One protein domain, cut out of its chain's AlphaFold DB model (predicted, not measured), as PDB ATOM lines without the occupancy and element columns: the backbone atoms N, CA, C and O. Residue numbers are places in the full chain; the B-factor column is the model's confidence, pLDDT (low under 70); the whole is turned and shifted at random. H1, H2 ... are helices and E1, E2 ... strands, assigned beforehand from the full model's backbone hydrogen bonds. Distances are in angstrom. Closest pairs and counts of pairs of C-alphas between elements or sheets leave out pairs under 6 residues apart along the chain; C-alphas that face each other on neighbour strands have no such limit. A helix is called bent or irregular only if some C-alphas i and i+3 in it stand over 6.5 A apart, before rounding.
ATOM      1  N   VAL A 437     -47.149  35.139 -33.415       82.31
ATOM      2  CA  VAL A 437     -46.278  35.759 -32.394       82.31
ATOM      3  C   VAL A 437     -46.629  37.212 -32.074       82.31
ATOM      4  O   VAL A 437     -46.059  37.794 -31.149       82.31
ATOM      5  N   SER A 438     -47.624  37.783 -32.759       84.69
ATOM      6  CA  SER A 438     -48.087  39.168 -32.579       84.69
ATOM      7  C   SER A 438     -48.443  39.475 -31.112       84.69
ATOM      8  O   SER A 438     -47.980  40.466 -30.548       84.69
ATOM      9  N   ASP A 439     -49.167  38.565 -30.446       81.19
ATOM     10  CA  ASP A 439     -49.537  38.696 -29.026       81.19
ATOM     11  C   ASP A 439     -48.321  38.633 -28.081       81.19
ATOM     12  O   ASP A 439     -48.308  39.291 -27.038       81.19
ATOM     13  N   ILE A 440     -47.279  37.868 -28.429       79.12
ATOM     14  CA  ILE A 440     -46.025  37.801 -27.657       79.12
ATOM     15  C   ILE A 440     -45.292  39.145 -27.763       79.12
ATOM     16  O   ILE A 440     -44.782  39.666 -26.768       79.12
ATOM     17  N   PHE A 441     -45.264  39.730 -28.961       81.50
ATOM     18  CA  PHE A 441     -44.584  40.997 -29.225       81.50
ATOM     19  C   PHE A 441     -45.302  42.152 -28.513       81.50
ATOM     20  O   PHE A 441     -44.651  42.960 -27.843       81.50
ATOM     21  N   LEU A 442     -46.639  42.169 -28.555       83.88
ATOM     22  CA  LEU A 442     -47.476  43.128 -27.832       83.88
ATOM     23  C   LEU A 442     -47.267  43.034 -26.311       83.88
ATOM     24  O   LEU A 442     -46.954  44.040 -25.668       83.88
ATOM     25  N   LYS A 443     -47.329  41.824 -25.733       82.44
ATOM     26  CA  LYS A 443     -47.024  41.580 -24.306       82.44
ATOM     27  C   LYS A 443     -45.624  42.071 -23.924       82.44
ATOM     28  O   LYS A 443     -45.456  42.684 -22.869       82.44
ATOM     29  N   ARG A 444     -44.620  41.860 -24.785       81.88
ATOM     30  CA  ARG A 444     -43.247  42.338 -24.554       81.88
ATOM     31  C   ARG A 444     -43.167  43.865 -24.520       81.88
ATOM     32  O   ARG A 444     -42.553  44.394 -23.596       81.88
ATOM     33  N   VAL A 445     -43.809  44.577 -25.447       84.25
ATOM     34  CA  VAL A 445     -43.830  46.055 -25.433       84.25
ATOM     35  C   VAL A 445     -44.609  46.603 -24.235       84.25
ATOM     36  O   VAL A 445     -44.182  47.593 -23.644       84.25
ATOM     37  N   ILE A 446     -45.670  45.929 -23.781       84.88
ATOM     38  CA  ILE A 446     -46.361  46.279 -22.527       84.88
ATOM     39  C   ILE A 446     -45.430  46.086 -21.311       84.88
ATOM     40  O   ILE A 446     -45.328  46.990 -20.479       84.88
ATOM     41  N   LYS A 447     -44.661  44.985 -21.231       84.25
ATOM     42  CA  LYS A 447     -43.623  44.815 -20.190       84.25
ATOM     43  C   LYS A 447     -42.570  45.932 -20.262       84.25
ATOM     44  O   LYS A 447     -42.223  46.494 -19.224       84.25
ATOM     45  N   GLN A 448     -42.103  46.308 -21.457       83.31
ATOM     46  CA  GLN A 448     -41.161  47.425 -21.632       83.31
ATOM     47  C   GLN A 448     -41.758  48.769 -21.169       83.31
ATOM     48  O   GLN A 448     -41.110  49.474 -20.396       83.31
ATOM     49  N   LYS A 449     -43.007  49.087 -21.545       86.38
ATOM     50  CA  LYS A 449     -43.761  50.282 -21.107       86.38
ATOM     51  C   LYS A 449     -43.819  50.387 -19.582       86.38
ATOM     52  O   LYS A 449     -43.509  51.436 -19.017       86.38
ATOM     53  N   ASN A 450     -44.154  49.285 -18.912       86.06
ATOM     54  CA  ASN A 450     -44.295  49.237 -17.458       86.06
ATOM     55  C   ASN A 450     -42.939  49.353 -16.738       86.06
ATOM     56  O   ASN A 450     -42.842  50.035 -15.718       86.06
ATOM     57  N   ILE A 451     -41.872  48.762 -17.293       83.31
ATOM     58  CA  ILE A 451     -40.499  48.930 -16.788       83.31
ATOM     59  C   ILE A 451     -40.022  50.378 -16.952       83.31
ATOM     60  O   ILE A 451     -39.421  50.919 -16.025       83.31
ATOM     61  N   ILE A 452     -40.297  51.019 -18.092       83.06
ATOM     62  CA  ILE A 452     -39.911  52.413 -18.359       83.06
ATOM     63  C   ILE A 452     -40.636  53.371 -17.411       83.06
ATOM     64  O   ILE A 452     -39.965  54.192 -16.789       83.06
ATOM     65  N   LYS A 453     -41.950  53.211 -17.194       86.44
ATOM     66  CA  LYS A 453     -42.664  53.934 -16.126       86.44
ATOM     67  C   LYS A 453     -41.985  53.720 -14.764       86.44
ATOM     68  O   LYS A 453     -41.429  54.657 -14.203       86.44
ATOM     69  N   LYS A 454     -41.906  52.473 -14.281       86.25
ATOM     70  CA  LYS A 454     -41.419  52.159 -12.921       86.25
ATOM     71  C   LYS A 454     -39.938  52.496 -12.663       86.25
ATOM     72  O   LYS A 454     -39.571  52.702 -11.510       86.25
ATOM     73  N   LYS A 455     -39.070  52.525 -13.687       82.81
ATOM     74  CA  LYS A 455     -37.615  52.770 -13.534       82.81
ATOM     75  C   LYS A 455     -37.118  54.124 -14.069       82.81
ATOM     76  O   LYS A 455     -35.975  54.475 -13.770       82.81
ATOM     77  N   LYS A 456     -37.886  54.855 -14.891       79.06
ATOM     78  CA  LYS A 456     -37.393  56.040 -15.630       79.06
ATOM     79  C   LYS A 456     -38.310  57.263 -15.648       79.06
ATOM     80  O   LYS A 456     -37.918  58.242 -16.264       79.06
ATOM     81  N   GLU A 457     -39.433  57.268 -14.937       82.81
ATOM     82  CA  GLU A 457     -40.314  58.443 -14.777       82.81
ATOM     83  C   GLU A 457     -39.556  59.751 -14.461       82.81
ATOM     84  O   GLU A 457     -39.737  60.756 -15.138       82.81
ATOM     85  N   LYS A 458     -38.597  59.715 -13.523       81.31
ATOM     86  CA  LYS A 458     -37.754  60.871 -13.147       81.31
ATOM     87  C   LYS A 458     -36.531  61.097 -14.063       81.31
ATOM     88  O   LYS A 458     -35.538  61.684 -13.638       81.31
ATOM     89  N   SER A 459     -36.541  60.584 -15.294       81.94
ATOM     90  CA  SER A 459     -35.460  60.763 -16.276       81.94
ATOM     91  C   SER A 459     -35.783  61.889 -17.253       81.94
ATOM     92  O   SER A 459     -36.854  61.906 -17.848       81.94
ATOM     93  N   HIS A 460     -34.806  62.748 -17.546       82.12
ATOM     94  CA  HIS A 460     -34.927  63.774 -18.590       82.12
ATOM     95  C   HIS A 460     -35.234  63.197 -19.997       82.12
ATOM     96  O   HIS A 460     -35.757  63.898 -20.858       82.12
ATOM     97  N   ASN A 461     -34.967  61.906 -20.242       80.38
ATOM     98  CA  ASN A 461     -35.331  61.224 -21.491       80.38
ATOM     99  C   ASN A 461     -36.668  60.454 -21.419       80.38
ATOM    100  O   ASN A 461     -37.023  59.792 -22.394       80.38
ATOM    101  N   PHE A 462     -37.432  60.532 -20.318       83.00
ATOM    102  CA  PHE A 462     -38.664  59.751 -20.113       83.00
ATOM    103  C   PHE A 462     -39.660  59.881 -21.273       83.00
ATOM    104  O   PHE A 462     -40.085  58.868 -21.827       83.00
ATOM    105  N   ASN A 463     -39.944  61.107 -21.715       85.12
ATOM    106  CA  ASN A 463     -40.880  61.360 -22.816       85.12
ATOM    107  C   ASN A 463     -40.393  60.754 -24.147       85.12
ATOM    108  O   ASN A 463     -41.202  60.247 -24.918       85.12
ATOM    109  N   LYS A 464     -39.073  60.707 -24.388       84.00
ATOM    110  CA  LYS A 464     -38.484  60.045 -25.569       84.00
ATOM    111  C   LYS A 464     -38.640  58.524 -25.492       84.00
ATOM    112  O   LYS A 464     -39.007  57.898 -26.482       84.00
ATOM    113  N   TYR A 465     -38.414  57.931 -24.315       82.94
ATOM    114  CA  TYR A 465     -38.630  56.496 -24.092       82.94
ATOM    115  C   TYR A 465     -40.112  56.121 -24.241       82.94
ATOM    116  O   TYR A 465     -40.427  55.119 -24.881       82.94
ATOM    117  N   MET A 466     -41.027  56.938 -23.715       85.81
ATOM    118  CA  MET A 466     -42.469  56.732 -23.868       85.81
ATOM    119  C   MET A 466     -42.924  56.870 -25.327       85.81
ATOM    120  O   MET A 466     -43.666  56.008 -25.795       85.81
ATOM    121  N   LEU A 467     -42.436  57.870 -26.071       85.81
ATOM    122  CA  LEU A 467     -42.735  58.040 -27.499       85.81
ATOM    123  C   LEU A 467     -42.224  56.860 -28.345       85.81
ATOM    124  O   LEU A 467     -42.960  56.335 -29.176       85.81
ATOM    125  N   HIS A 468     -41.000  56.378 -28.095       84.12
ATOM    126  CA  HIS A 468     -40.469  55.171 -28.749       84.12
ATOM    127  C   HIS A 468     -41.344  53.944 -28.472       84.12
ATOM    128  O   HIS A 468     -41.662  53.199 -29.393       84.12
ATOM    129  N   ILE A 469     -41.807  53.763 -27.232       86.00
ATOM    130  CA  ILE A 469     -42.713  52.666 -26.858       86.00
ATOM    131  C   ILE A 469     -44.102  52.797 -27.495       86.00
ATOM    132  O   ILE A 469     -44.670  51.781 -27.898       86.00
ATOM    133  N   VAL A 470     -44.647  54.010 -27.634       86.62
ATOM    134  CA  VAL A 470     -45.898  54.250 -28.379       86.62
ATOM    135  C   VAL A 470     -45.722  53.876 -29.851       86.62
ATOM    136  O   VAL A 470     -46.547  53.141 -30.390       86.62
ATOM    137  N   ASN A 471     -44.605  54.262 -30.472       85.38
ATOM    138  CA  ASN A 471     -44.300  53.896 -31.855       85.38
ATOM    139  C   ASN A 471     -44.071  52.382 -32.030       85.38
ATOM    140  O   ASN A 471     -44.549  51.807 -33.005       85.38
ATOM    141  N   LYS A 472     -43.425  51.701 -31.068       86.00
ATOM    142  CA  LYS A 472     -43.326  50.226 -31.042       86.00
ATOM    143  C   LYS A 472     -44.690  49.548 -30.906       86.00
ATOM    144  O   LYS A 472     -44.941  48.547 -31.571       86.00
ATOM    145  N   HIS A 473     -45.580  50.090 -30.080       86.75
ATOM    146  CA  HIS A 473     -46.944  49.583 -29.918       86.75
ATOM    147  C   HIS A 473     -47.773  49.753 -31.204       86.75
ATOM    148  O   HIS A 473     -48.430  48.809 -31.634       86.75
ATOM    149  N   LEU A 474     -47.684  50.916 -31.860       85.81
ATOM    150  CA  LEU A 474     -48.320  51.173 -33.157       85.81
ATOM    151  C   LEU A 474     -47.773  50.243 -34.254       85.81
ATOM    152  O   LEU A 474     -48.552  49.628 -34.975       85.81
ATOM    153  N   TYR A 475     -46.449  50.073 -34.330       85.38
ATOM    154  CA  TYR A 475     -45.802  49.167 -35.286       85.38
ATOM    155  C   TYR A 475     -46.325  47.730 -35.180       85.38
ATOM    156  O   TYR A 475     -46.622  47.106 -36.198       85.38
ATOM    157  N   ILE A 476     -46.472  47.214 -33.955       85.62
ATOM    158  CA  ILE A 476     -47.007  45.867 -33.722       85.62
ATOM    159  C   ILE A 476     -48.489  45.800 -34.092       85.62
ATOM    160  O   ILE A 476     -48.898  44.877 -34.783       85.62
ATOM    161  N   ASN A 477     -49.292  46.786 -33.695       86.06
ATOM    162  CA  ASN A 477     -50.734  46.764 -33.962       86.06
ATOM    163  C   ASN A 477     -51.090  46.965 -35.449       86.06
ATOM    164  O   ASN A 477     -52.206  46.641 -35.848       86.06
ATOM    165  N   ASN A 478     -50.149  47.434 -36.273       86.69
ATOM    166  CA  ASN A 478     -50.294  47.550 -37.727       86.69
ATOM    167  C   ASN A 478     -49.802  46.308 -38.502       86.69
ATOM    168  O   ASN A 478     -49.965  46.248 -39.722       86.69
ATOM    169  N   ASN A 479     -49.187  45.324 -37.836       87.38
ATOM    170  CA  ASN A 479     -48.539  44.190 -38.494       87.38
ATOM    171  C   ASN A 479     -48.864  42.852 -37.818       87.38
ATOM    172  O   ASN A 479     -48.623  42.657 -36.628       87.38
ATOM    173  N   PHE A 480     -49.301  41.882 -38.615       90.75
ATOM    174  CA  PHE A 480     -49.403  40.493 -38.200       90.75
ATOM    175  C   PHE A 480     -48.026  39.840 -38.323       90.75
ATOM    176  O   PHE A 480     -47.349  39.975 -39.346       90.75
ATOM    177  N   PHE A 481     -47.614  39.116 -37.284       88.44
ATOM    178  CA  PHE A 481     -46.359  38.375 -37.260       88.44
ATOM    179  C   PHE A 481     -46.632  36.890 -37.044       88.44
ATOM    180  O   PHE A 481     -47.205  36.491 -36.023       88.44
ATOM    181  N   MET A 482     -46.153  36.074 -37.980       89.69
ATOM    182  CA  MET A 482     -46.114  34.622 -37.845       89.69
ATOM    183  C   MET A 482     -44.670  34.129 -37.877       89.69
ATOM    184  O   MET A 482     -43.893  34.500 -38.753       89.69
ATOM    185  N   ASP A 483     -44.313  33.281 -36.925       88.75
ATOM    186  CA  ASP A 483     -43.063  32.533 -36.968       88.75
ATOM    187  C   ASP A 483     -43.299  31.227 -37.742       88.75
ATOM    188  O   ASP A 483     -44.315  30.552 -37.562       88.75
ATOM    189  N   THR A 484     -42.341  30.858 -38.590       89.69
ATOM    190  CA  THR A 484     -42.341  29.613 -39.374       89.69
ATOM    191  C   THR A 484     -41.123  28.775 -38.988       89.69
ATOM    192  O   THR A 484     -40.002  29.286 -38.994       89.69
ATOM    193  N   ILE A 485     -41.325  27.508 -38.609       87.50
ATOM    194  CA  ILE A 485     -40.242  26.610 -38.172       87.50
ATOM    195  C   ILE A 485     -39.818  25.687 -39.313       87.50
ATOM    196  O   ILE A 485     -40.626  24.912 -39.825       87.50
ATOM    197  N   ILE A 486     -38.524  25.691 -39.622       87.94
ATOM    198  CA  ILE A 486     -37.842  24.651 -40.398       87.94
ATOM    199  C   ILE A 486     -36.952  23.865 -39.433       87.94
ATOM    200  O   ILE A 486     -36.218  24.469 -38.650       87.94
ATOM    201  N   MET A 487     -36.990  22.532 -39.471       83.88
ATOM    202  CA  MET A 487     -36.187  21.685 -38.585       83.88
ATOM    203  C   MET A 487     -35.359  20.669 -39.375       83.88
ATOM    204  O   MET A 487     -35.896  19.884 -40.153       83.88
ATOM    205  N   ASN A 488     -34.057  20.673 -39.105       82.56
ATOM    206  CA  ASN A 488     -33.061  19.736 -39.611       82.56
ATOM    207  C   ASN A 488     -32.636  18.776 -38.481       82.56
ATOM    208  O   ASN A 488     -32.980  18.970 -37.317       82.56
ATOM    209  N   GLU A 489     -31.820  17.766 -38.788       80.12
ATOM    210  CA  GLU A 489     -31.412  16.721 -37.826       80.12
ATOM    211  C   GLU A 489     -30.718  17.216 -36.545       80.12
ATOM    212  O   GLU A 489     -30.663  16.484 -35.560       80.12
ATOM    213  N   LYS A 490     -30.139  18.424 -36.567       85.69
ATOM    214  CA  LYS A 490     -29.280  18.969 -35.496       85.69
ATOM    215  C   LYS A 490     -29.713  20.357 -35.006       85.69
ATOM    216  O   LYS A 490     -29.142  20.874 -34.048       85.69
ATOM    217  N   SER A 491     -30.698  20.979 -35.652       88.62
ATOM    218  CA  SER A 491     -31.088  22.367 -35.388       88.62
ATOM    219  C   SER A 491     -32.441  22.726 -35.999       88.62
ATOM    220  O   SER A 491     -32.885  22.101 -36.960       88.62
ATOM    221  N   ALA A 492     -33.073  23.772 -35.467       88.31
ATOM    222  CA  ALA A 492     -34.223  24.424 -36.077       88.31
ATOM    223  C   ALA A 492     -33.908  25.890 -36.403       88.31
ATOM    224  O   ALA A 492     -33.236  26.594 -35.643       88.31
ATOM    225  N   VAL A 493     -34.428  26.351 -37.537       88.19
ATOM    226  CA  VAL A 493     -34.424  27.753 -37.949       88.19
ATOM    227  C   VAL A 493     -35.858  28.253 -37.876       88.19
ATOM    228  O   VAL A 493     -36.745  27.694 -38.518       88.19
ATOM    229  N   VAL A 494     -36.085  29.308 -37.102       88.12
ATOM    230  CA  VAL A 494     -37.377  29.995 -37.048       88.12
ATOM    231  C   VAL A 494     -37.266  31.292 -37.837       88.12
ATOM    232  O   VAL A 494     -36.435  32.137 -37.498       88.12
ATOM    233  N   TYR A 495     -38.096  31.467 -38.861       88.31
ATOM    234  CA  TYR A 495     -38.195  32.699 -39.648       88.31
ATOM    235  C   TYR A 495     -39.434  33.496 -39.236       88.31
ATOM    236  O   TYR A 495     -40.549  32.981 -39.318       88.31
ATOM    237  N   THR A 496     -39.236  34.752 -38.817       88.06
ATOM    238  CA  THR A 496     -40.339  35.663 -38.450       88.06
ATOM    239  C   THR A 496     -40.825  36.362 -39.717       88.06
ATOM    240  O   THR A 496     -40.066  37.123 -40.317       88.06
ATOM    241  N   ILE A 497     -42.068  36.117 -40.129       89.56
ATOM    242  CA  ILE A 497     -42.680  36.704 -41.327       89.56
ATOM    243  C   ILE A 497     -43.678  37.783 -40.908       89.56
ATOM    244  O   ILE A 497     -44.612  37.525 -40.147       89.56
ATOM    245  N   GLN A 498     -43.470  38.993 -41.422       89.25
ATOM    246  CA  GLN A 498     -44.298  40.170 -41.177       89.25
ATOM    247  C   GLN A 498     -45.295  40.395 -42.323       89.25
ATOM    248  O   GLN A 498     -44.905  40.377 -43.492       89.25
ATOM    249  N   ILE A 499     -46.560  40.661 -41.995       89.44
ATOM    250  CA  ILE A 499     -47.626  41.008 -42.947       89.44
ATOM    251  C   ILE A 499     -48.320  42.289 -42.466       89.44
ATOM    252  O   ILE A 499     -48.889  42.310 -41.375       89.44
ATOM    253  N   HIS A 500     -48.293  43.360 -43.262       87.62
ATOM    254  CA  HIS A 500     -48.967  44.611 -42.895       87.62
ATOM    255  C   HIS A 500     -50.496  44.454 -42.973       87.62
ATOM    256  O   HIS A 500     -51.009  43.869 -43.930       87.62
ATOM    257  N   HIS A 501     -51.236  44.988 -41.997       87.19
ATOM    258  CA  HIS A 501     -52.688  44.785 -41.886       87.19
ATOM    259  C   HIS A 501     -53.498  45.362 -43.059       87.19
ATOM    260  O   HIS A 501     -54.587  44.860 -43.332       87.19
ATOM    261  N   ASP A 502     -52.958  46.325 -43.816       83.06
ATOM    262  CA  ASP A 502     -53.570  46.808 -45.069       83.06
ATOM    263  C   ASP A 502     -53.805  45.661 -46.073       83.06
ATOM    264  O   ASP A 502     -54.834  45.628 -46.748       83.06
ATOM    265  N   PHE A 503     -52.894  44.679 -46.140       83.75
ATOM    266  CA  PHE A 503     -53.017  43.503 -47.016       83.75
ATOM    267  C   PHE A 503     -54.047  42.474 -46.521       83.75
ATOM    268  O   PHE A 503     -54.364  41.533 -47.242       83.75
ATOM    269  N   LEU A 504     -54.556  42.639 -45.299       85.44
ATOM    270  CA  LEU A 504     -55.602  41.809 -44.695       85.44
ATOM    271  C   LEU A 504     -56.920  42.591 -44.532       85.44
ATOM    272  O   LEU A 504     -57.850  42.126 -43.866       85.44
ATOM    273  N   SER A 505     -57.021  43.770 -45.154       80.25
ATOM    274  CA  SER A 505     -58.290  44.476 -45.316       80.25
ATOM    275  C   SER A 505     -59.260  43.650 -46.172       80.25
ATOM    276  O   SER A 505     -58.859  42.948 -47.097       80.25
ATOM    277  N   VAL A 506     -60.548  43.699 -45.827       71.94
ATOM    278  CA  VAL A 506     -61.611  42.982 -46.545       71.94
ATOM    279  C   VAL A 506     -62.155  43.938 -47.610       71.94
ATOM    280  O   VAL A 506     -62.650  44.998 -47.223       71.94
ATOM    281  N   PRO A 507     -62.033  43.635 -48.916       67.62
ATOM    282  CA  PRO A 507     -62.518  44.512 -49.975       67.62
ATOM    283  C   PRO A 507     -64.027  44.348 -50.200       67.62
ATOM    284  O   PRO A 507     -64.605  43.300 -49.921       67.62
ATOM    285  N   GLU A 508     -64.652  45.380 -50.764       59.44
ATOM    286  CA  GLU A 508     -66.100  45.434 -51.037       59.44
ATOM    287  C   GLU A 508     -66.548  44.501 -52.177       59.44
ATOM    288  O   GLU A 508     -67.722  44.145 -52.269       59.44
ATOM    289  N   LYS A 509     -65.612  44.082 -53.036       57.62
ATOM    290  CA  LYS A 509     -65.794  43.052 -54.069       57.62
ATOM    291  C   LYS A 509     -64.637  42.063 -53.968       57.62
ATOM    292  O   LYS A 509     -63.485  42.486 -53.850       57.62
ATOM    293  N   PHE A 510     -64.938  40.766 -53.973       63.81
ATOM    294  CA  PHE A 510     -63.951  39.721 -53.710       63.81
ATOM    295  C   PHE A 510     -64.046  38.562 -54.707       63.81
ATOM    296  O   PHE A 510     -64.681  37.541 -54.446       63.81
ATOM    297  N   ASP A 511     -63.362  38.723 -55.839       65.69
ATOM    298  CA  ASP A 511     -63.371  37.737 -56.926       65.69
ATOM    299  C   ASP A 511     -62.169  36.775 -56.870       65.69
ATOM    300  O   ASP A 511     -62.219  35.681 -57.434       65.69
ATOM    301  N   LYS A 512     -61.060  37.163 -56.213       78.31
ATOM    302  CA  LYS A 512     -59.828  36.356 -56.177       78.31
ATOM    303  C   LYS A 512     -58.920  36.649 -54.963       78.31
ATOM    304  O   LYS A 512     -58.709  37.820 -54.651       78.31
ATOM    305  N   PRO A 513     -58.316  35.618 -54.328       84.44
ATOM    306  CA  PRO A 513     -57.305  35.767 -53.276       84.44
ATOM    307  C   PRO A 513     -56.153  36.709 -53.624       84.44
ATOM    308  O   PRO A 513     -55.569  36.640 -54.708       84.44
ATOM    309  N   LEU A 514     -55.755  37.518 -52.642       88.50
ATOM    310  CA  LEU A 514     -54.556  38.341 -52.702       88.50
ATOM    311  C   LEU A 514     -53.306  37.451 -52.668       88.50
ATOM    312  O   LEU A 514     -52.969  36.878 -51.630       88.50
ATOM    313  N   LEU A 515     -52.595  37.352 -53.792       88.94
ATOM    314  CA  LEU A 515     -51.300  36.681 -53.831       88.94
ATOM    315  C   LEU A 515     -50.245  37.545 -53.125       88.94
ATOM    316  O   LEU A 515     -49.983  38.687 -53.519       88.94
ATOM    317  N   LEU A 516     -49.639  36.986 -52.082       90.44
ATOM    318  CA  LEU A 516     -48.571  37.602 -51.305       90.44
ATOM    319  C   LEU A 516     -47.253  36.865 -51.568       90.44
ATOM    320  O   LEU A 516     -47.130  35.672 -51.287       90.44
ATOM    321  N   LYS A 517     -46.241  37.583 -52.065       87.50
ATOM    322  CA  LYS A 517     -44.869  37.067 -52.174       87.50
ATOM    323  C   LYS A 517     -44.062  37.468 -50.947       87.50
ATOM    324  O   LYS A 517     -44.110  38.611 -50.493       87.50
ATOM    325  N   VAL A 518     -43.296  36.515 -50.429       87.56
ATOM    326  CA  VAL A 518     -42.419  36.716 -49.274       87.56
ATOM    327  C   VAL A 518     -41.015  37.078 -49.740       87.56
ATOM    328  O   VAL A 518     -40.427  36.393 -50.575       87.56
ATOM    329  N   MET A 519     -40.478  38.172 -49.204       83.69
ATOM    330  CA  MET A 519     -39.180  38.728 -49.581       83.69
ATOM    331  C   MET A 519     -38.291  38.962 -48.360       83.69
ATOM    332  O   MET A 519     -38.763  39.361 -47.297       83.69
ATOM    333  N   ASN A 520     -36.984  38.756 -48.539       81.19
ATOM    334  CA  ASN A 520     -35.953  39.141 -47.579       81.19
ATOM    335  C   ASN A 520     -35.442  40.553 -47.910       81.19
ATOM    336  O   ASN A 520     -34.952  40.772 -49.017       81.19
ATOM    337  N   SER A 521     -35.512  41.489 -46.966       71.06
ATOM    338  CA  SER A 521     -35.020  42.861 -47.132       71.06
ATOM    339  C   SER A 521     -34.483  43.397 -45.804       71.06
ATOM    340  O   SER A 521     -35.181  43.316 -44.798       71.06
ATOM    341  N   ASN A 522     -33.241  43.894 -45.789       66.50
ATOM    342  CA  ASN A 522     -32.526  44.418 -44.610       66.50
ATOM    343  C   ASN A 522     -32.731  43.575 -43.331       66.50
ATOM    344  O   ASN A 522     -33.197  44.072 -42.305       66.50
ATOM    345  N   ASP A 523     -32.431  42.276 -43.439       68.19
ATOM    346  CA  ASP A 523     -32.627  41.261 -42.396       68.19
ATOM    347  C   ASP A 523     -34.036  41.232 -41.780       68.19
ATOM    348  O   ASP A 523     -34.211  40.982 -40.590       68.19
ATOM    349  N   LYS A 524     -35.061  41.429 -42.613       74.62
ATOM    350  CA  LYS A 524     -36.468  41.154 -42.303       74.62
ATOM    351  C   LYS A 524     -37.115  40.339 -43.409       74.62
ATOM    352  O   LYS A 524     -36.772  40.487 -44.581       74.62
ATOM    353  N   ILE A 525     -38.068  39.489 -43.031       84.06
ATOM    354  CA  ILE A 525     -38.888  38.728 -43.974       84.06
ATOM    355  C   ILE A 525     -40.295  39.319 -43.962       84.06
ATOM    356  O   ILE A 525     -40.971  39.332 -42.935       84.06
ATOM    357  N   VAL A 526     -40.720  39.833 -45.114       85.38
ATOM    358  CA  VAL A 526     -41.980  40.564 -45.274       85.38
ATOM    359  C   VAL A 526     -42.796  39.916 -46.385       85.38
ATOM    360  O   VAL A 526     -42.269  39.662 -47.470       85.38
ATOM    361  N   ALA A 527     -44.077  39.661 -46.128       87.12
ATOM    362  CA  ALA A 527     -45.050  39.323 -47.158       87.12
ATOM    363  C   ALA A 527     -45.636  40.617 -47.740       87.12
ATOM    364  O   ALA A 527     -46.191  41.439 -47.006       87.12
ATOM    365  N   ILE A 528     -45.517  40.797 -49.053       84.94
ATOM    366  CA  ILE A 528     -46.081  41.939 -49.783       84.94
ATOM    367  C   ILE A 528     -46.948  41.448 -50.941       84.94
ATOM    368  O   ILE A 528     -46.734  40.349 -51.455       84.94
ATOM    369  N   LYS A 529     -47.912  42.271 -51.369       83.12
ATOM    370  CA  LYS A 529     -48.702  42.009 -52.580       83.12
ATOM    371  C   LYS A 529     -47.779  41.724 -53.764       83.12
ATOM    372  O   LYS A 529     -46.803  42.445 -53.981       83.12
ATOM    373  N   ASP A 530     -48.110  40.698 -54.540       77.06
ATOM    374  CA  ASP A 530     -47.477  40.489 -55.833       77.06
ATOM    375  C   ASP A 530     -47.916  41.601 -56.799       77.06
ATOM    376  O   ASP A 530     -49.094  41.735 -57.132       77.06
ATOM    377  N   VAL A 531     -46.961  42.454 -57.161       71.06
ATOM    378  CA  VAL A 531     -47.134  43.620 -58.033       71.06
ATOM    379  C   VAL A 531     -45.996  43.604 -59.046       71.06
ATOM    380  O   VAL A 531     -44.834  43.396 -58.677       71.06
ATOM    381  N   GLU A 532     -46.352  43.807 -60.312       60.06
ATOM    382  CA  GLU A 532     -45.434  43.791 -61.455       60.06
ATOM    383  C   GLU A 532     -44.531  45.035 -61.479       60.06
ATOM    384  O   GLU A 532     -43.337  44.932 -61.765       60.06
ATOM    385  N   ASP A 533     -45.064  46.200 -61.087       72.56
ATOM    386  CA  ASP A 533     -44.275  47.422 -60.946       72.56
ATOM    387  C   ASP A 533     -43.266  47.341 -59.785       72.56
ATOM    388  O   ASP A 533     -43.600  47.326 -58.594       72.56
ATOM    389  N   ASN A 534     -41.987  47.376 -60.156       69.50
ATOM    390  CA  ASN A 534     -40.865  47.402 -59.230       69.50
ATOM    391  C   ASN A 534     -40.715  48.735 -58.466       69.50
ATOM    392  O   ASN A 534     -40.026  48.742 -57.443       69.50
ATOM    393  N   GLN A 535     -41.322  49.848 -58.900       71.62
ATOM    394  CA  GLN A 535     -41.281  51.121 -58.166       71.62
ATOM    395  C   GLN A 535     -42.247  51.132 -56.976       71.62
ATOM    396  O   GLN A 535     -41.792  51.316 -55.845       71.62
ATOM    397  N   MET A 536     -43.539  50.837 -57.171       67.94
ATOM    398  CA  MET A 536     -44.498  50.633 -56.073       67.94
ATOM    399  C   MET A 536     -43.972  49.609 -55.067       67.94
ATOM    400  O   MET A 536     -44.000  49.850 -53.861       67.94
ATOM    401  N   LYS A 537     -43.418  48.496 -55.558       70.50
ATOM    402  CA  LYS A 537     -42.811  47.442 -54.734       70.50
ATOM    403  C   LYS A 537     -41.678  47.971 -53.849       70.50
ATOM    404  O   LYS A 537     -41.681  47.714 -52.647       70.50
ATOM    405  N   LYS A 538     -40.753  48.769 -54.404       73.06
ATOM    406  CA  LYS A 538     -39.699  49.456 -53.632       73.06
ATOM    407  C   LYS A 538     -40.275  50.451 -52.624       73.06
ATOM    408  O   LYS A 538     -39.810  50.477 -51.491       73.06
ATOM    409  N   ASN A 539     -41.297  51.224 -52.987       73.69
ATOM    410  CA  ASN A 539     -41.903  52.221 -52.096       73.69
ATOM    411  C   ASN A 539     -42.627  51.573 -50.902       73.69
ATOM    412  O   ASN A 539     -42.451  52.016 -49.766       73.69
ATOM    413  N   ILE A 540     -43.359  50.479 -51.132       70.00
ATOM    414  CA  ILE A 540     -43.989  49.660 -50.083       70.00
ATOM    415  C   ILE A 540     -42.924  49.069 -49.148       70.00
ATOM    416  O   ILE A 540     -43.033  49.208 -47.930       70.00
ATOM    417  N   ILE A 541     -41.866  48.467 -49.706       73.75
ATOM    418  CA  ILE A 541     -40.742  47.932 -48.923       73.75
ATOM    419  C   ILE A 541     -40.081  49.048 -48.098       73.75
ATOM    420  O   ILE A 541     -39.896  48.879 -46.897       73.75
ATOM    421  N   ASN A 542     -39.801  50.211 -48.690       74.19
ATOM    422  CA  ASN A 542     -39.184  51.348 -48.001       74.19
ATOM    423  C   ASN A 542     -40.054  51.888 -46.853       74.19
ATOM    424  O   ASN A 542     -39.513  52.187 -45.788       74.19
ATOM    425  N   LYS A 543     -41.385  51.973 -47.019       73.62
ATOM    426  CA  LYS A 543     -42.311  52.331 -45.927       73.62
ATOM    427  C   LYS A 543     -42.173  51.343 -44.764       73.62
ATOM    428  O   LYS A 543     -41.856  51.753 -43.648       73.62
ATOM    429  N   ILE A 544     -42.318  50.047 -45.046       71.12
ATOM    430  CA  ILE A 544     -42.240  48.980 -44.036       71.12
ATOM    431  C   ILE A 544     -40.870  48.986 -43.340       71.12
ATOM    432  O   ILE A 544     -40.803  48.911 -42.115       71.12
ATOM    433  N   LEU A 545     -39.771  49.156 -44.083       70.25
ATOM    434  CA  LEU A 545     -38.413  49.246 -43.536       70.25
ATOM    435  C   LEU A 545     -38.206  50.469 -42.629       70.25
ATOM    436  O   LEU A 545     -37.598  50.328 -41.565       70.25
ATOM    437  N   ASN A 546     -38.725  51.640 -43.013       69.31
ATOM    438  CA  ASN A 546     -38.628  52.882 -42.238       69.31
ATOM    439  C   ASN A 546     -39.412  52.820 -40.920       69.31
ATOM    440  O   ASN A 546     -38.987  53.399 -39.915       69.31
ATOM    441  N   GLU A 547     -40.536  52.106 -40.911       67.25
ATOM    442  CA  GLU A 547     -41.281  51.762 -39.699       67.25
ATOM    443  C   GLU A 547     -40.544  50.689 -38.877       67.25
ATOM    444  O   GLU A 547     -40.526  50.746 -37.647       67.25
ATOM    445  N   SER A 548     -39.830  49.769 -39.538       62.94
ATOM    446  CA  SER A 548     -39.155  48.621 -38.913       62.94
ATOM    447  C   SER A 548     -38.028  48.946 -37.927       62.94
ATOM    448  O   SER A 548     -37.575  48.053 -37.208       62.94
ATOM    449  N   LYS A 549     -37.611  50.213 -37.809       65.81
ATOM    450  CA  LYS A 549     -36.789  50.700 -36.682       65.81
ATOM    451  C   LYS A 549     -37.485  50.519 -35.323       65.81
ATOM    452  O   LYS A 549     -36.817  50.460 -34.294       65.81
ATOM    453  N   PHE A 550     -38.811  50.387 -35.321       64.62
ATOM    454  CA  PHE A 550     -39.637  50.067 -34.156       64.62
ATOM    455  C   PHE A 550     -39.883  48.551 -33.979       64.62
ATOM    456  O   PHE A 550     -40.643  48.145 -33.100       64.62
ATOM    457  N   SER A 551     -39.193  47.699 -34.748       64.81
ATOM    458  CA  SER A 551     -39.129  46.249 -34.523       64.81
ATOM    459  C   SER A 551     -38.761  45.911 -33.072       64.81
ATOM    460  O   SER A 551     -37.895  46.535 -32.453       64.81
ATOM    461  N   ILE A 552     -39.398  44.871 -32.533       58.09
ATOM    462  CA  ILE A 552     -39.101  44.328 -31.199       58.09
ATOM    463  C   ILE A 552     -37.773  43.561 -31.131       58.09
ATOM    464  O   ILE A 552     -37.331  43.209 -30.036       58.09
ATOM    465  N   TYR A 553     -37.132  43.292 -32.268       55.34
ATOM    466  CA  TYR A 553     -35.799  42.688 -32.327       55.34
ATOM    467  C   TYR A 553     -34.689  43.701 -32.630       55.34
ATOM    468  O   TYR A 553     -33.549  43.447 -32.255       55.34
ATOM    469  N   SER A 554     -35.033  44.868 -33.189       53.78
ATOM    470  CA  SER A 554     -34.052  45.879 -33.583       53.78
ATOM    471  C   SER A 554     -33.227  46.394 -32.402       53.78
ATOM    472  O   SER A 554     -33.767  46.801 -31.367       53.78
ATOM    473  N   ASP A 555     -31.916  46.510 -32.634       45.78
ATOM    474  CA  ASP A 555     -30.941  47.184 -31.767       45.78
ATOM    475  C   ASP A 555     -31.244  48.685 -31.534       45.78
ATOM    476  O   ASP A 555     -30.478  49.372 -30.858       45.78
ATOM    477  N   SER A 556     -32.362  49.229 -32.027       47.00
ATOM    478  CA  SER A 556     -32.854  50.570 -31.674       47.00
ATOM    479  C   SER A 556     -33.179  50.732 -30.182       47.00
ATOM    480  O   SER A 556     -33.152  51.851 -29.671       47.00
ATOM    481  N   ASP A 557     -33.383  49.632 -29.446       52.69
ATOM    482  CA  ASP A 557     -33.422  49.667 -27.978       52.69
ATOM    483  C   ASP A 557     -32.050  49.982 -27.347       52.69
ATOM    484  O   ASP A 557     -32.004  50.247 -26.154       52.69
ATOM    485  N   SER A 558     -30.947  50.068 -28.109       51.25
ATOM    486  CA  SER A 558     -29.610  50.483 -27.626       51.25
ATOM    487  C   SER A 558     -29.598  51.815 -26.860       51.25
ATOM    488  O   SER A 558     -28.881  51.934 -25.866       51.25
ATOM    489  N   TYR A 559     -30.427  52.785 -27.268       46.56
ATOM    490  CA  TYR A 559     -30.615  54.072 -26.575       46.56
ATOM    491  C   TYR A 559     -31.334  53.929 -25.219       46.56
ATOM    492  O   TYR A 559     -31.216  54.783 -24.343       46.56
ATOM    493  N   ILE A 560     -32.070  52.832 -25.035       53.97
ATOM    494  CA  ILE A 560     -32.735  52.467 -23.783       53.97
ATOM    495  C   ILE A 560     -31.804  51.579 -22.940       53.97
ATOM    496  O   ILE A 560     -31.638  51.836 -21.754       53.97
ATOM    497  N   ASP A 561     -31.120  50.607 -23.549       51.06
ATOM    498  CA  ASP A 561     -30.110  49.703 -22.966       51.06
ATOM    499  C   ASP A 561     -28.923  50.425 -22.312       51.06
ATOM    500  O   ASP A 561     -28.355  49.934 -21.333       51.06
ATOM    501  N   SER A 562     -28.514  51.583 -22.845       51.62
ATOM    502  CA  SER A 562     -27.470  52.414 -22.232       51.62
ATOM    503  C   SER A 562     -27.878  52.958 -20.861       51.62
ATOM    504  O   SER A 562     -27.016  53.230 -20.023       51.62
ATOM    505  N   ASP A 563     -29.186  53.088 -20.635       46.47
ATOM    506  CA  ASP A 563     -29.788  53.814 -19.522       46.47
ATOM    507  C   ASP A 563     -30.585  52.899 -18.568       46.47
ATOM    508  O   ASP A 563     -30.704  53.201 -17.376       46.47
TER     509      ASP A 563
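AT A GLANCE: This is residues 437 to 563 of the 1072 residues of an uncharacterized protein of Plasmodium gonderi (UniProt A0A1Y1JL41). A helical hairpin, H1 and H2, runs on at one end into a curled sheet of two strand hairpins, E1 with E2 and E3 with E4, while H4 covers E4 on one face and reaches H2 with its last residues. The tip of the long E1 and E2 hairpin, residues 487 to 492, sticks out, as does the loop of residues 505 to 513. The printed part has 127 residues, with H1 H2 E1 E2 H3 E3 E4 H4 H5 along it, class mixed; the mixed sheet runs E1 E2 E4 E3. It is loose, with a radius of gyration of the C-alphas of 17.3 A and spans of 55 by 44 by 25 A.

HOW THE PARTS SIT: H1, residues 438 to 456, and H2, 462 to 477, touch as a hairpin, opposite ways at a shallow tilt of 8 degrees, closest at the C-alphas of Lys 456 and Phe 462, 6.0 A. E1, 479 to 488, and E2, 491 to 500, form an antiparallel hairpin, with N 482 and O 497 within hydrogen-bond range at 3.0 A. H3, 501 to 504, is on the sheet, over none of its strands. E3, 514 to 521, and E4, 524 to 529, form another antiparallel hairpin, with N 519 and O 526 at 2.9 A. E2 and E4 are parallel, with N 498 and O 525 at 2.9 A. H4, 534 to 550, is over E4 at a height over the sheet of 9.1 A, making two layers, helix and sheet. Its residues 547 to 550 alone touch H2, closest at the C-alphas of Lys 472 and Phe 550, 4.8 A. H5, 555 to 561, is close to H2 but not clearly touching, and only just irregular: C-alphas 556 and 559 are 6.6 A apart. O i to N i+4 pairs are within range throughout H1 and H2, in 11 of 13 in H4 and 1 of 3 in H5, where 3 of 4 O i to N i+3 pairs are.

IN THESE COORDINATES: H1, 26.2 A long, begins at C-alpha 438 (-48.087, 39.168, -32.579). E2 measures 29.5 A and H4 25.2 A. H5 ends at C-alpha 561 (-30.110, 49.703, -22.966).

THE WHOLE: The C-alphas farthest apart, of Lys 458 and Asp 511, are 55.7 A apart. The printed part has no cut, and no link is long. Low confidence, under 70, includes residues 507 to 511 and 546 to 563.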